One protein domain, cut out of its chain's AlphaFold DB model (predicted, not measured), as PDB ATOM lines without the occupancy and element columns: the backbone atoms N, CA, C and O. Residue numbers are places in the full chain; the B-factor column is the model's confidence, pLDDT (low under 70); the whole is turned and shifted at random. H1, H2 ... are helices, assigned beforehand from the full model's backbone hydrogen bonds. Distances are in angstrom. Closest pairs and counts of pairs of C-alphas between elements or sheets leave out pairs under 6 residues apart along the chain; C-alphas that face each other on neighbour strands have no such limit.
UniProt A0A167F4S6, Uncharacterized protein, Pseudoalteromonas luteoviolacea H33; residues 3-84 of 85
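AT A GLANCE: This is residues 3 to 84 of the 85 residues of an uncharacterized protein of Pseudoalteromonas luteoviolacea H33 (UniProt A0A167F4S6). Two long helices, H1 and H2, lie partly side by side and staggered, both running the same way, and a third, shorter helix H3 stands off beyond the far end of H2 as a separate arm that folds back and meets no other helix. After H1 the chain doubles back alongside the last part of H1, and H2 then runs on past it, which makes a long, thin model with no core, free at both ends. The printed part has 82 residues with three named helices, in the order H1, H2, H3, and no named strand; the class is all helix. The whole is extended, with a radius of gyration of the C-alphas of 23.4 A, and the C-alphas span 79 by 34 by 14 A along their three main axes.

IN THESE COORDINATES: H1 holds residues 3 to 32, Ser 3 to Thr 32, and with 30 residues it is the longest helix. It begins at C-alpha 3, at (28.872, -1.512, -47.233), and ends at C-alpha 32, at (24.801, 21.054, -9.719); its first and last C-alphas are 44.0 A apart. Residues 33 to 38 follow as a link, and H2 begins at C-alpha 39, at (22.851, 18.177, -22.672). The third coordinate, z, is -9.719 at C-alpha 32, -22.672 at C-alpha 39 and 0.291 at C-alpha 62, where H2 ends. H2 holds residues 39 to 62, Pro 39 to Cys 62, and is 34.6 A long from first to last C-alpha. Residues 63 to 69 lead to H3, residues 70 to 82, Pro 70 to Ala 82, which has 13 residues. H3 ends at C-alpha 82, at (17.769, 18.824, 21.408). Residues 83 and 84 come after it.

HOW THE PARTS SIT: H1 and H2 touch, with 15 pairs of C-alphas within 8 A. The closest are the C-alphas of Ala 28, at (25.985, 18.598, -14.856), and Ala 42, at (22.371, 20.285, -18.379), which are 5.3 A apart. H1 touches H2 with residues 21 to 32 alone, and H2 touches H1 with residues 39 to 49 alone. Their lines stand at a shallow tilt of 21 degrees, and they run the same way. The centres of H1 and H2 are 27.7 A apart. H3 touches no helix: H1 and H3 are apart, and H2 and H3 are apart too, though they follow each other in the chain. In H1, H2 and H3 every pair of O of residue i and N of residue i+4 is within hydrogen-bond range.

THE WHOLE: The outline is a rod, and the two C-alphas farthest apart are those of Ser 3 and Glu 71, at 79.0 A. The first and last printed C-alphas, those of Ser 3 and Thr 84, are 67.5 A apart. Residues 3 to 19 of H1 stand free, and so do residues 51 to 67, of which 51 to 62 belong to H2. Residues 69 to 75, of which 70 to 75 belong to H3, and residues 77 to 84, of which 77 to 82 belong to H3, stand free as well. The links from H1 to H2, with 6 residues, and from H2 to H3, with 7 residues, are both short but not tight. The printed part has no cut. The mean pLDDT of the printed part is 78.0, and confidence is low, under 70, at residues 3 to 4, residue 34, residues 64 to 67 and residue 83.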
ATOM      1  N   SER A   3      30.024  -1.933 -48.035       57.72
ATOM      2  CA  SER A   3      28.872  -1.512 -47.233       57.72
ATOM      3  C   SER A   3      28.970  -1.920 -45.759       57.72
ATOM      4  O   SER A   3      28.364  -1.281 -44.909       57.72
ATOM      5  N   THR A   4      29.733  -2.973 -45.443       58.69
ATOM      6  CA  THR A   4      29.881  -3.459 -44.062       58.69
ATOM      7  C   THR A   4      30.686  -2.480 -43.202       58.69
ATOM      8  O   THR A   4      30.293  -2.225 -42.073       58.69
ATOM      9  N   SER A   5      31.738  -1.853 -43.751       75.06
ATOM     10  CA  SER A   5      32.581  -0.916 -42.991       75.06
ATOM     11  C   SER A   5      31.923   0.445 -42.768       75.06
ATOM     12  O   SER A   5      32.088   1.031 -41.708       75.06
ATOM     13  N   GLU A   6      31.171   0.966 -43.743       80.44
ATOM     14  CA  GLU A   6      30.460   2.248 -43.589       80.44
ATOM     15  C   GLU A   6      29.375   2.166 -42.512       80.44
ATOM     16  O   GLU A   6      29.273   3.049 -41.665       80.44
ATOM     17  N   GLN A   7      28.603   1.076 -42.496       82.88
ATOM     18  CA  GLN A   7      27.565   0.868 -41.489       82.88
ATOM     19  C   GLN A   7      28.159   0.708 -40.078       82.88
ATOM     20  O   GLN A   7      27.591   1.209 -39.110       82.88
ATOM     21  N   GLU A   8      29.305   0.031 -39.950       84.19
ATOM     22  CA  GLU A   8      30.028  -0.106 -38.678       84.19
ATOM     23  C   GLU A   8      30.569   1.236 -38.174       84.19
ATOM     24  O   GLU A   8      30.437   1.531 -36.985       84.19
ATOM     25  N   ILE A   9      31.118   2.069 -39.066       83.50
ATOM     26  CA  ILE A   9      31.594   3.416 -38.724       83.50
ATOM     27  C   ILE A   9      30.430   4.285 -38.243       83.50
ATOM     28  O   ILE A   9      30.526   4.879 -37.174       83.50
ATOM     29  N   LEU A  10      29.304   4.298 -38.963       88.19
ATOM     30  CA  LEU A  10      28.123   5.075 -38.573       88.19
ATOM     31  C   LEU A  10      27.566   4.647 -37.208       88.19
ATOM     32  O   LEU A  10      27.188   5.490 -36.396       88.19
ATOM     33  N   ASN A  11      27.549   3.343 -36.923       87.31
ATOM     34  CA  ASN A  11      27.126   2.845 -35.616       87.31
ATOM     35  C   ASN A  11      28.088   3.284 -34.502       87.31
ATOM     36  O   ASN A  11      27.635   3.665 -33.425       87.31
ATOM     37  N   ALA A  12      29.399   3.251 -34.754       86.94
ATOM     38  CA  ALA A  12      30.402   3.696 -33.791       86.94
ATOM     39  C   ALA A  12      30.322   5.210 -33.529       86.94
ATOM     40  O   ALA A  12      30.420   5.638 -32.380       86.94
ATOM     41  N   GLU A  13      30.094   6.019 -34.567       87.06
ATOM     42  CA  GLU A  13      29.906   7.468 -34.441       87.06
ATOM     43  C   GLU A  13      28.650   7.817 -33.635       87.06
ATOM     44  O   GLU A  13      28.701   8.685 -32.757       87.06
ATOM     45  N   GLN A  14      27.540   7.108 -33.865       89.69
ATOM     46  CA  GLN A  14      26.320   7.296 -33.079       89.69
ATOM     47  C   GLN A  14      26.555   6.938 -31.609       89.69
ATOM     48  O   GLN A  14      26.216   7.713 -30.720       89.69
ATOM     49  N   GLN A  15      27.212   5.806 -31.346       90.50
ATOM     50  CA  GLN A  15      27.498   5.361 -29.983       90.50
ATOM     51  C   GLN A  15      28.426   6.333 -29.239       90.50
ATOM     52  O   GLN A  15      28.229   6.591 -28.052       90.50
ATOM     53  N   ALA A  16      29.412   6.910 -29.935       86.94
ATOM     54  CA  ALA A  16      30.282   7.939 -29.377       86.94
ATOM     55  C   ALA A  16      29.516   9.237 -29.076       86.94
ATOM     56  O   ALA A  16      29.716   9.837 -28.023       86.94
ATOM     57  N   THR A  17      28.614   9.644 -29.971       88.75
ATOM     58  CA  THR A  17      27.760  10.827 -29.783       88.75
ATOM     59  C   THR A  17      26.859  10.666 -28.560       88.75
ATOM     60  O   THR A  17      26.804  11.559 -27.713       88.75
ATOM     61  N   ASP A  18      26.217   9.506 -28.420       86.88
ATOM     62  CA  ASP A  18      25.340   9.207 -27.286       86.88
ATOM     63  C   ASP A  18      26.131   9.160 -25.967       86.88
ATOM     64  O   ASP A  18      25.675   9.675 -24.945       86.88
ATOM     65  N   ALA A  19      27.350   8.605 -25.988       87.75
ATOM     66  CA  ALA A  19      28.224   8.551 -24.818       87.75
ATOM     67  C   ALA A  19      28.667   9.945 -24.346       87.75
ATOM     68  O   ALA A  19      28.673  10.211 -23.144       87.75
ATOM     69  N   VAL A  20      29.008  10.845 -25.275       86.88
ATOM     70  CA  VAL A  20      29.340  12.242 -24.943       86.88
ATOM     71  C   VAL A  20      28.119  12.956 -24.368       86.88
ATOM     72  O   VAL A  20      28.219  13.571 -23.310       86.88
ATOM     73  N   ALA A  21      26.949  12.806 -24.996       81.31
ATOM     74  CA  ALA A  21      25.715  13.418 -24.511       81.31
ATOM     75  C   ALA A  21      25.356  12.957 -23.087       81.31
ATOM     76  O   ALA A  21      24.962  13.770 -22.251       81.31
ATOM     77  N   GLN A  22      25.530  11.667 -22.789       81.38
ATOM     78  CA  GLN A  22      25.311  11.139 -21.445       81.38
ATOM     79  C   GLN A  22      26.352  11.660 -20.446       81.38
ATOM     80  O   GLN A  22      25.994  12.028 -19.330       81.38
ATOM     81  N   SER A  23      27.623  11.749 -20.846       83.88
ATOM     82  CA  SER A  23      28.690  12.300 -20.003       83.88
ATOM     83  C   SER A  23      28.417  13.753 -19.601       83.88
ATOM     84  O   SER A  23      28.669  14.128 -18.454       83.88
ATOM     85  N   ASP A  24      27.891  14.573 -20.513       76.38
ATOM     86  CA  ASP A  24      27.540  15.969 -20.231       76.38
ATOM     87  C   ASP A  24      26.394  16.067 -19.212       76.38
ATOM     88  O   ASP A  24      26.460  16.854 -18.264       76.38
ATOM     89  N   ILE A  25      25.370  15.220 -19.367       77.25
ATOM     90  CA  ILE A  25      24.250  15.109 -18.422       77.25
ATOM     91  C   ILE A  25      24.751  14.704 -17.029       77.25
ATOM     92  O   ILE A  25      24.419  15.357 -16.037       77.25
ATOM     93  N   ASP A  26      25.573  13.656 -16.949       81.19
ATOM     94  CA  ASP A  26      26.092  13.142 -15.680       81.19
ATOM     95  C   ASP A  26      26.986  14.178 -14.986       81.19
ATOM     96  O   ASP A  26      26.889  14.381 -13.774       81.19
ATOM     97  N   THR A  27      27.824  14.877 -15.756       79.75
ATOM     98  CA  THR A  27      28.705  15.932 -15.238       79.75
ATOM     99  C   THR A  27      27.898  17.094 -14.667       79.75
ATOM    100  O   THR A  27      28.189  17.567 -13.565       79.75
ATOM    101  N   ALA A  28      26.852  17.543 -15.365       71.88
ATOM    102  CA  ALA A  28      25.985  18.598 -14.856       71.88
ATOM    103  C   ALA A  28      25.226  18.161 -13.600       71.88
ATOM    104  O   ALA A  28      25.135  18.938 -12.647       71.88
ATOM    105  N   ALA A  29      24.748  16.916 -13.546       75.94
ATOM    106  CA  ALA A  29      24.085  16.383 -12.361       75.94
ATOM    107  C   ALA A  29      25.025  16.308 -11.152       75.94
ATOM    108  O   ALA A  29      24.643  16.712 -10.056       75.94
ATOM    109  N   GLN A  30      26.269  15.863 -11.343       77.19
ATOM    110  CA  GLN A  30      27.273  15.825 -10.273       77.19
ATOM    111  C   GLN A  30      27.682  17.224  -9.799       77.19
ATOM    112  O   GLN A  30      27.861  17.436  -8.603       77.19
ATOM    113  N   SER A  31      27.827  18.175 -10.723       72.75
ATOM    114  CA  SER A  31      28.268  19.541 -10.417       72.75
ATOM    115  C   SER A  31      27.178  20.378  -9.739       72.75
ATOM    116  O   SER A  31      27.457  21.165  -8.837       72.75
ATOM    117  N   THR A  32      25.920  20.200 -10.153       73.69
ATOM    118  CA  THR A  32      24.801  21.054  -9.719       73.69
ATOM    119  C   THR A  32      23.866  20.388  -8.708       73.69
ATOM    120  O   THR A  32      23.128  21.085  -8.016       73.69
ATOM    121  N   GLY A  33      23.865  19.053  -8.624       72.31
ATOM    122  CA  GLY A  33      22.912  18.270  -7.833       72.31
ATOM    123  C   GLY A  33      21.552  18.039  -8.507       72.31
ATOM    124  O   GLY A  33      20.688  17.401  -7.906       72.31
ATOM    125  N   TYR A  34      21.339  18.521  -9.738       66.56
ATOM    126  CA  TYR A  34      20.077  18.374 -10.471       66.56
ATOM    127  C   TYR A  34      20.193  17.365 -11.615       66.56
ATOM    128  O   TYR A  34      21.047  17.498 -12.485       66.56
ATOM    129  N   ALA A  35      19.285  16.388 -11.667       72.75
ATOM    130  CA  ALA A  35      19.175  15.496 -12.819       72.75
ATOM    131  C   ALA A  35      18.566  16.238 -14.024       72.75
ATOM    132  O   ALA A  35      17.532  16.896 -13.893       72.75
ATOM    133  N   THR A  36      19.180  16.103 -15.200       72.12
ATOM    134  CA  THR A  36      18.718  16.714 -16.461       72.12
ATOM    135  C   THR A  36      18.527  15.658 -17.544       72.12
ATOM    136  O   THR A  36      19.211  14.640 -17.525       72.12
ATOM    137  N   SER A  37      17.617  15.882 -18.497       70.31
ATOM    138  CA  SER A  37      17.264  14.854 -19.495       70.31
ATOM    139  C   SER A  37      18.025  15.008 -20.813       70.31
ATOM    140  O   SER A  37      18.030  14.094 -21.633       70.31
ATOM    141  N   THR A  38      18.647  16.170 -21.041       80.00
ATOM    142  CA  THR A  38      19.395  16.483 -22.267       80.00
ATOM    143  C   THR A  38      20.638  17.331 -21.966       80.00
ATOM    144  O   THR A  38      20.627  18.078 -20.983       80.00
ATOM    145  N   PRO A  39      21.674  17.313 -22.829       73.25
ATOM    146  CA  PRO A  39      22.851  18.177 -22.672       73.25
ATOM    147  C   PRO A  39      22.512  19.676 -22.682       73.25
ATOM    148  O   PRO A  39      23.132  20.478 -21.990       73.25
ATOM    149  N   PHE A  40      21.487  20.076 -23.439       78.12
ATOM    150  CA  PHE A  40      21.037  21.468 -23.469       78.12
ATOM    151  C   PHE A  40      20.436  21.907 -22.125       78.12
ATOM    152  O   PHE A  40      20.701  23.009 -21.645       78.12
ATOM    153  N   GLU A  41      19.638  21.042 -21.496       75.00
ATOM    154  CA  GLU A  41      19.111  21.296 -20.154       75.00
ATOM    155  C   GLU A  41      20.218  21.288 -19.099       75.00
ATOM    156  O   GLU A  41      20.201  22.147 -18.221       75.00
ATOM    157  N   ALA A  42      21.180  20.370 -19.218       70.00
ATOM    158  CA  ALA A  42      22.371  20.285 -18.379       70.00
ATOM    159  C   ALA A  42      23.154  21.611 -18.366       70.00
ATOM    160  O   ALA A  42      23.369  22.197 -17.305       70.00
ATOM    161  N   GLU A  43      23.489  22.135 -19.548       76.88
ATOM    162  CA  GLU A  43      24.183  23.421 -19.714       76.88
ATOM    163  C   GLU A  43      23.365  24.587 -19.140       76.88
ATOM    164  O   GLU A  43      23.903  25.461 -18.456       76.88
ATOM    165  N   ARG A  44      22.047  24.605 -19.381       80.62
ATOM    166  CA  ARG A  44      21.165  25.649 -18.842       80.62
ATOM    167  C   ARG A  44      21.162  25.645 -17.315       80.62
ATOM    168  O   ARG A  44      21.341  26.695 -16.710       80.62
ATOM    169  N   VAL A  45      20.994  24.476 -16.697       76.62
ATOM    170  CA  VAL A  45      20.974  24.329 -15.234       76.62
ATOM    171  C   VAL A  45      22.327  24.695 -14.627       76.62
ATOM    172  O   VAL A  45      22.366  25.402 -13.621       76.62
ATOM    173  N   ALA A  46      23.434  24.290 -15.254       75.06
ATOM    174  CA  ALA A  46      24.772  24.682 -14.823       75.06
ATOM    175  C   ALA A  46      24.963  26.208 -14.852       75.06
ATOM    176  O   ALA A  46      25.458  26.785 -13.883       75.06
ATOM    177  N   ARG A  47      24.514  26.888 -15.914       80.94
ATOM    178  CA  ARG A  47      24.558  28.358 -16.000       80.94
ATOM    179  C   ARG A  47      23.698  29.033 -14.944       80.94
ATOM    180  O   ARG A  47      24.176  29.954 -14.282       80.94
ATOM    181  N   ASP A  48      22.462  28.574 -14.773       81.31
ATOM    182  CA  ASP A  48      21.538  29.128 -13.783       81.31
ATOM    183  C   ASP A  48      22.115  28.979 -12.362       81.31
ATOM    184  O   ASP A  48      22.049  29.916 -11.563       81.31
ATOM    185  N   ALA A  49      22.760  27.844 -12.064       75.00
ATOM    186  CA  ALA A  49      23.429  27.601 -10.787       75.00
ATOM    187  C   ALA A  49      24.611  28.556 -10.541       75.00
ATOM    188  O   ALA A  49      24.738  29.090  -9.439       75.00
ATOM    189  N   VAL A  50      25.442  28.820 -11.558       82.19
ATOM    190  CA  VAL A  50      26.552  29.789 -11.458       82.19
ATOM    191  C   VAL A  50      26.026  31.196 -11.184       82.19
ATOM    192  O   VAL A  50      26.501  31.856 -10.266       82.19
ATOM    193  N   VAL A  51      25.004  31.641 -11.921       84.19
ATOM    194  CA  VAL A  51      24.398  32.967 -11.716       84.19
ATOM    195  C   VAL A  51      23.808  33.091 -10.310       84.19
ATOM    196  O   VAL A  51      24.006  34.107  -9.644       84.19
ATOM    197  N   ALA A  52      23.113  32.057  -9.828       81.00
ATOM    198  CA  ALA A  52      22.567  32.040  -8.476       81.00
ATOM    199  C   ALA A  52      23.668  32.087  -7.402       81.00
ATOM    200  O   ALA A  52      23.526  32.815  -6.416       81.00
ATOM    201  N   ALA A  53      24.770  31.357  -7.595       78.00
ATOM    202  CA  ALA A  53      25.916  31.379  -6.692       78.00
ATOM    203  C   ALA A  53      26.594  32.759  -6.663       78.00
ATOM    204  O   ALA A  53      26.826  33.295  -5.580       78.00
ATOM    205  N   ASP A  54      26.828  33.378  -7.823       81.25
ATOM    206  CA  ASP A  54      27.389  34.731  -7.919       81.25
ATOM    207  C   ASP A  54      26.489  35.763  -7.226       81.25
ATOM    208  O   ASP A  54      26.964  36.606  -6.462       81.25
ATOM    209  N   GLN A  55      25.172  35.667  -7.429       80.62
ATOM    210  CA  GLN A  55      24.195  36.525  -6.761       80.62
ATOM    211  C   GLN A  55      24.216  36.323  -5.236       80.62
ATOM    212  O   GLN A  55      24.122  37.295  -4.483       80.62
ATOM    213  N   ALA A  56      24.349  35.078  -4.766       81.00
ATOM    214  CA  ALA A  56      24.442  34.760  -3.345       81.00
ATOM    215  C   ALA A  56      25.722  35.334  -2.723       81.00
ATOM    216  O   ALA A  56      25.644  35.991  -1.686       81.00
ATOM    217  N   VAL A  57      26.872  35.172  -3.385       80.38
ATOM    218  CA  VAL A  57      28.155  35.751  -2.950       80.38
ATOM    219  C   VAL A  57      28.081  37.277  -2.924       80.38
ATOM    220  O   VAL A  57      28.482  37.891  -1.936       80.38
ATOM    221  N   TYR A  58      27.517  37.901  -3.963       78.75
ATOM    222  CA  TYR A  58      27.308  39.349  -4.006       78.75
ATOM    223  C   TYR A  58      26.437  39.834  -2.840       78.75
ATOM    224  O   TYR A  58      26.803  40.773  -2.135       78.75
ATOM    225  N   ASN A  59      25.311  39.162  -2.586       76.19
ATOM    226  CA  ASN A  59      24.436  39.490  -1.463       76.19
ATOM    227  C   ASN A  59      25.146  39.309  -0.120       76.19
ATOM    228  O   ASN A  59      24.987  40.151   0.754       76.19
ATOM    229  N   GLN A  60      25.959  38.268   0.042       75.00
ATOM    230  CA  GLN A  60      26.715  38.016   1.267       75.00
ATOM    231  C   GLN A  60      27.840  39.043   1.481       75.00
ATOM    232  O   GLN A  60      28.162  39.373   2.619       75.00
ATOM    233  N   ALA A  61      28.410  39.582   0.403       74.75
ATOM    234  CA  ALA A  61      29.416  40.638   0.460       74.75
ATOM    235  C   ALA A  61      28.807  42.024   0.744       74.75
ATOM    236  O   ALA A  61      29.379  42.800   1.508       74.75
ATOM    237  N   CYS A  62      27.659  42.350   0.140       77.38
ATOM    238  CA  CYS A  62      27.011  43.658   0.291       77.38
ATOM    239  C   CYS A  62      26.066  43.743   1.497       77.38
ATOM    240  O   CYS A  62      25.922  44.813   2.081       77.38
ATOM    241  N   ASN A  63      25.447  42.628   1.876       72.19
ATOM    242  CA  ASN A  63      24.569  42.474   3.030       72.19
ATOM    243  C   ASN A  63      25.019  41.240   3.821       72.19
ATOM    244  O   ASN A  63      24.331  40.213   3.798       72.19
ATOM    245  N   PRO A  64      26.182  41.301   4.498       63.97
ATOM    246  CA  PRO A  64      26.626  40.189   5.319       63.97
ATOM    247  C   PRO A  64      25.513  39.851   6.316       63.97
ATOM    248  O   PRO A  64      24.986  40.766   6.962       63.97
ATOM    249  N   PRO A  65      25.112  38.569   6.423       64.88
ATOM    250  CA  PRO A  65      24.132  38.179   7.418       64.88
ATOM    251  C   PRO A  65      24.643  38.662   8.769       64.88
ATOM    252  O   PRO A  65      25.827  38.516   9.080       64.88
ATOM    253  N   SER A  66      23.768  39.303   9.540       69.81
ATOM    254  CA  SER A  66      24.118  39.736  10.884       69.81
ATOM    255  C   SER A  66      24.590  38.503  11.640       69.81
ATOM    256  O   SER A  66      23.809  37.569  11.825       69.81
ATOM    257  N   SER A  67      25.873  38.463  12.004       68.94
ATOM    258  CA  SER A  67      26.384  37.362  12.807       68.94
ATOM    259  C   SER A  67      25.523  37.281  14.066       68.94
ATOM    260  O   SER A  67      25.357  38.316  14.725       68.94
ATOM    261  N   PRO A  68      24.946  36.109  14.386       71.19
ATOM    262  CA  PRO A  68      24.203  35.957  15.624       71.19
ATOM    263  C   PRO A  68      25.113  36.355  16.784       71.19
ATOM    264  O   PRO A  68      26.323  36.101  16.756       71.19
ATOM    265  N   THR A  69      24.546  37.009  17.796       78.94
ATOM    266  CA  THR A  69      25.311  37.259  19.020       78.94
ATOM    267  C   THR A  69      25.722  35.912  19.628       78.94
ATOM    268  O   THR A  69      25.067  34.899  19.360       78.94
ATOM    269  N   PRO A  70      26.786  35.862  20.445       77.19
ATOM    270  CA  PRO A  70      27.188  34.629  21.117       77.19
ATOM    271  C   PRO A  70      26.019  33.913  21.814       77.19
ATOM    272  O   PRO A  70      25.878  32.705  21.645       77.19
ATOM    273  N   GLU A  71      25.118  34.646  22.482       80.56
ATOM    274  CA  GLU A  71      23.930  34.054  23.117       80.56
ATOM    275  C   GLU A  71      22.945  33.432  22.113       80.56
ATOM    276  O   GLU A  71      22.356  32.386  22.380       80.56
ATOM    277  N   GLN A  72      22.752  34.048  20.943       78.50
ATOM    278  CA  GLN A  72      21.880  33.497  19.902       78.50
ATOM    279  C   GLN A  72      22.493  32.250  19.263       78.50
ATOM    280  O   GLN A  72      21.784  31.283  18.994       78.50
ATOM    281  N   ALA A  73      23.810  32.249  19.047       79.50
ATOM    282  CA  ALA A  73      24.527  31.082  18.547       79.50
ATOM    283  C   ALA A  73      24.442  29.905  19.535       79.50
ATOM    284  O   ALA A  73      24.227  28.769  19.115       79.50
ATOM    285  N   GLU A  74      24.540  30.178  20.839       81.81
ATOM    286  CA  GLU A  74      24.407  29.175  21.899       81.81
ATOM    287  C   GLU A  74      22.984  28.591  21.970       81.81
ATOM    288  O   GLU A  74      22.824  27.373  22.077       81.81
ATOM    289  N   GLN A  75      21.943  29.418  21.814       81.69
ATOM    290  CA  GLN A  75      20.554  28.946  21.735       81.69
ATOM    291  C   GLN A  75      20.298  28.067  20.505       81.69
ATOM    292  O   GLN A  75      19.676  27.014  20.632       81.69
ATOM    293  N   ILE A  76      20.795  28.467  19.331       84.19
ATOM    294  CA  ILE A  76      20.653  27.686  18.093       84.19
ATOM    295  C   ILE A  76      21.369  26.338  18.227       84.19
ATOM    296  O   ILE A  76      20.801  25.304  17.880       84.19
ATOM    297  N   ALA A  77      22.593  26.330  18.765       82.00
ATOM    298  CA  ALA A  77      23.349  25.101  18.985       82.00
ATOM    299  C   ALA A  77      22.654  24.170  19.992       82.00
ATOM    300  O   ALA A  77      22.550  22.971  19.747       82.00
ATOM    301  N   THR A  78      22.129  24.722  21.088       85.12
ATOM    302  CA  THR A  78      21.384  23.959  22.103       85.12
ATOM    303  C   THR A  78      20.117  23.338  21.516       85.12
ATOM    304  O   THR A  78      19.841  22.165  21.758       85.12
ATOM    305  N   GLN A  79      19.370  24.091  20.704       77.88
ATOM    306  CA  GLN A  79      18.160  23.585  20.054       77.88
ATOM    307  C   GLN A  79      18.477  22.486  19.033       77.88
ATOM    308  O   GLN A  79      17.794  21.471  19.005       77.88
ATOM    309  N   ALA A  80      19.541  22.639  18.240       73.00
ATOM    310  CA  ALA A  80      19.937  21.634  17.256       73.00
ATOM    311  C   ALA A  80      20.335  20.292  17.899       73.00
ATOM    312  O   ALA A  80      20.030  19.235  17.349       73.00
ATOM    313  N   VAL A  81      20.984  20.327  19.072       77.88
ATOM    314  CA  VAL A  81      21.278  19.120  19.864       77.88
ATOM    315  C   VAL A  81      19.987  18.502  20.407       77.88
ATOM    316  O   VAL A  81      19.805  17.296  20.299       77.88
ATOM    317  N   ALA A  82      19.060  19.315  20.922       72.44
ATOM    318  CA  ALA A  82      17.769  18.824  21.408       72.44
ATOM    319  C   ALA A  82      16.892  18.201  20.302       72.44
ATOM    320  O   ALA A  82      16.139  17.276  20.581       72.44
ATOM    321  N   ASP A  83      16.998  18.676  19.059       69.19
ATOM    322  CA  ASP A  83      16.257  18.135  17.909       69.19
ATOM    323  C   ASP A  83      16.878  16.835  17.349       69.19
ATOM    324  O   ASP A  83      16.281  16.189  16.483       69.19
ATOM    325  N   THR A  84      18.083  16.458  17.800       72.12
ATOM    326  CA  THR A  84      18.808  15.257  17.341       72.12
ATOM    327  C   THR A  84      18.846  14.105  18.351       72.12
ATOM    328  O   THR A  84      19.314  13.024  17.980       72.12
TER     329      THR A  84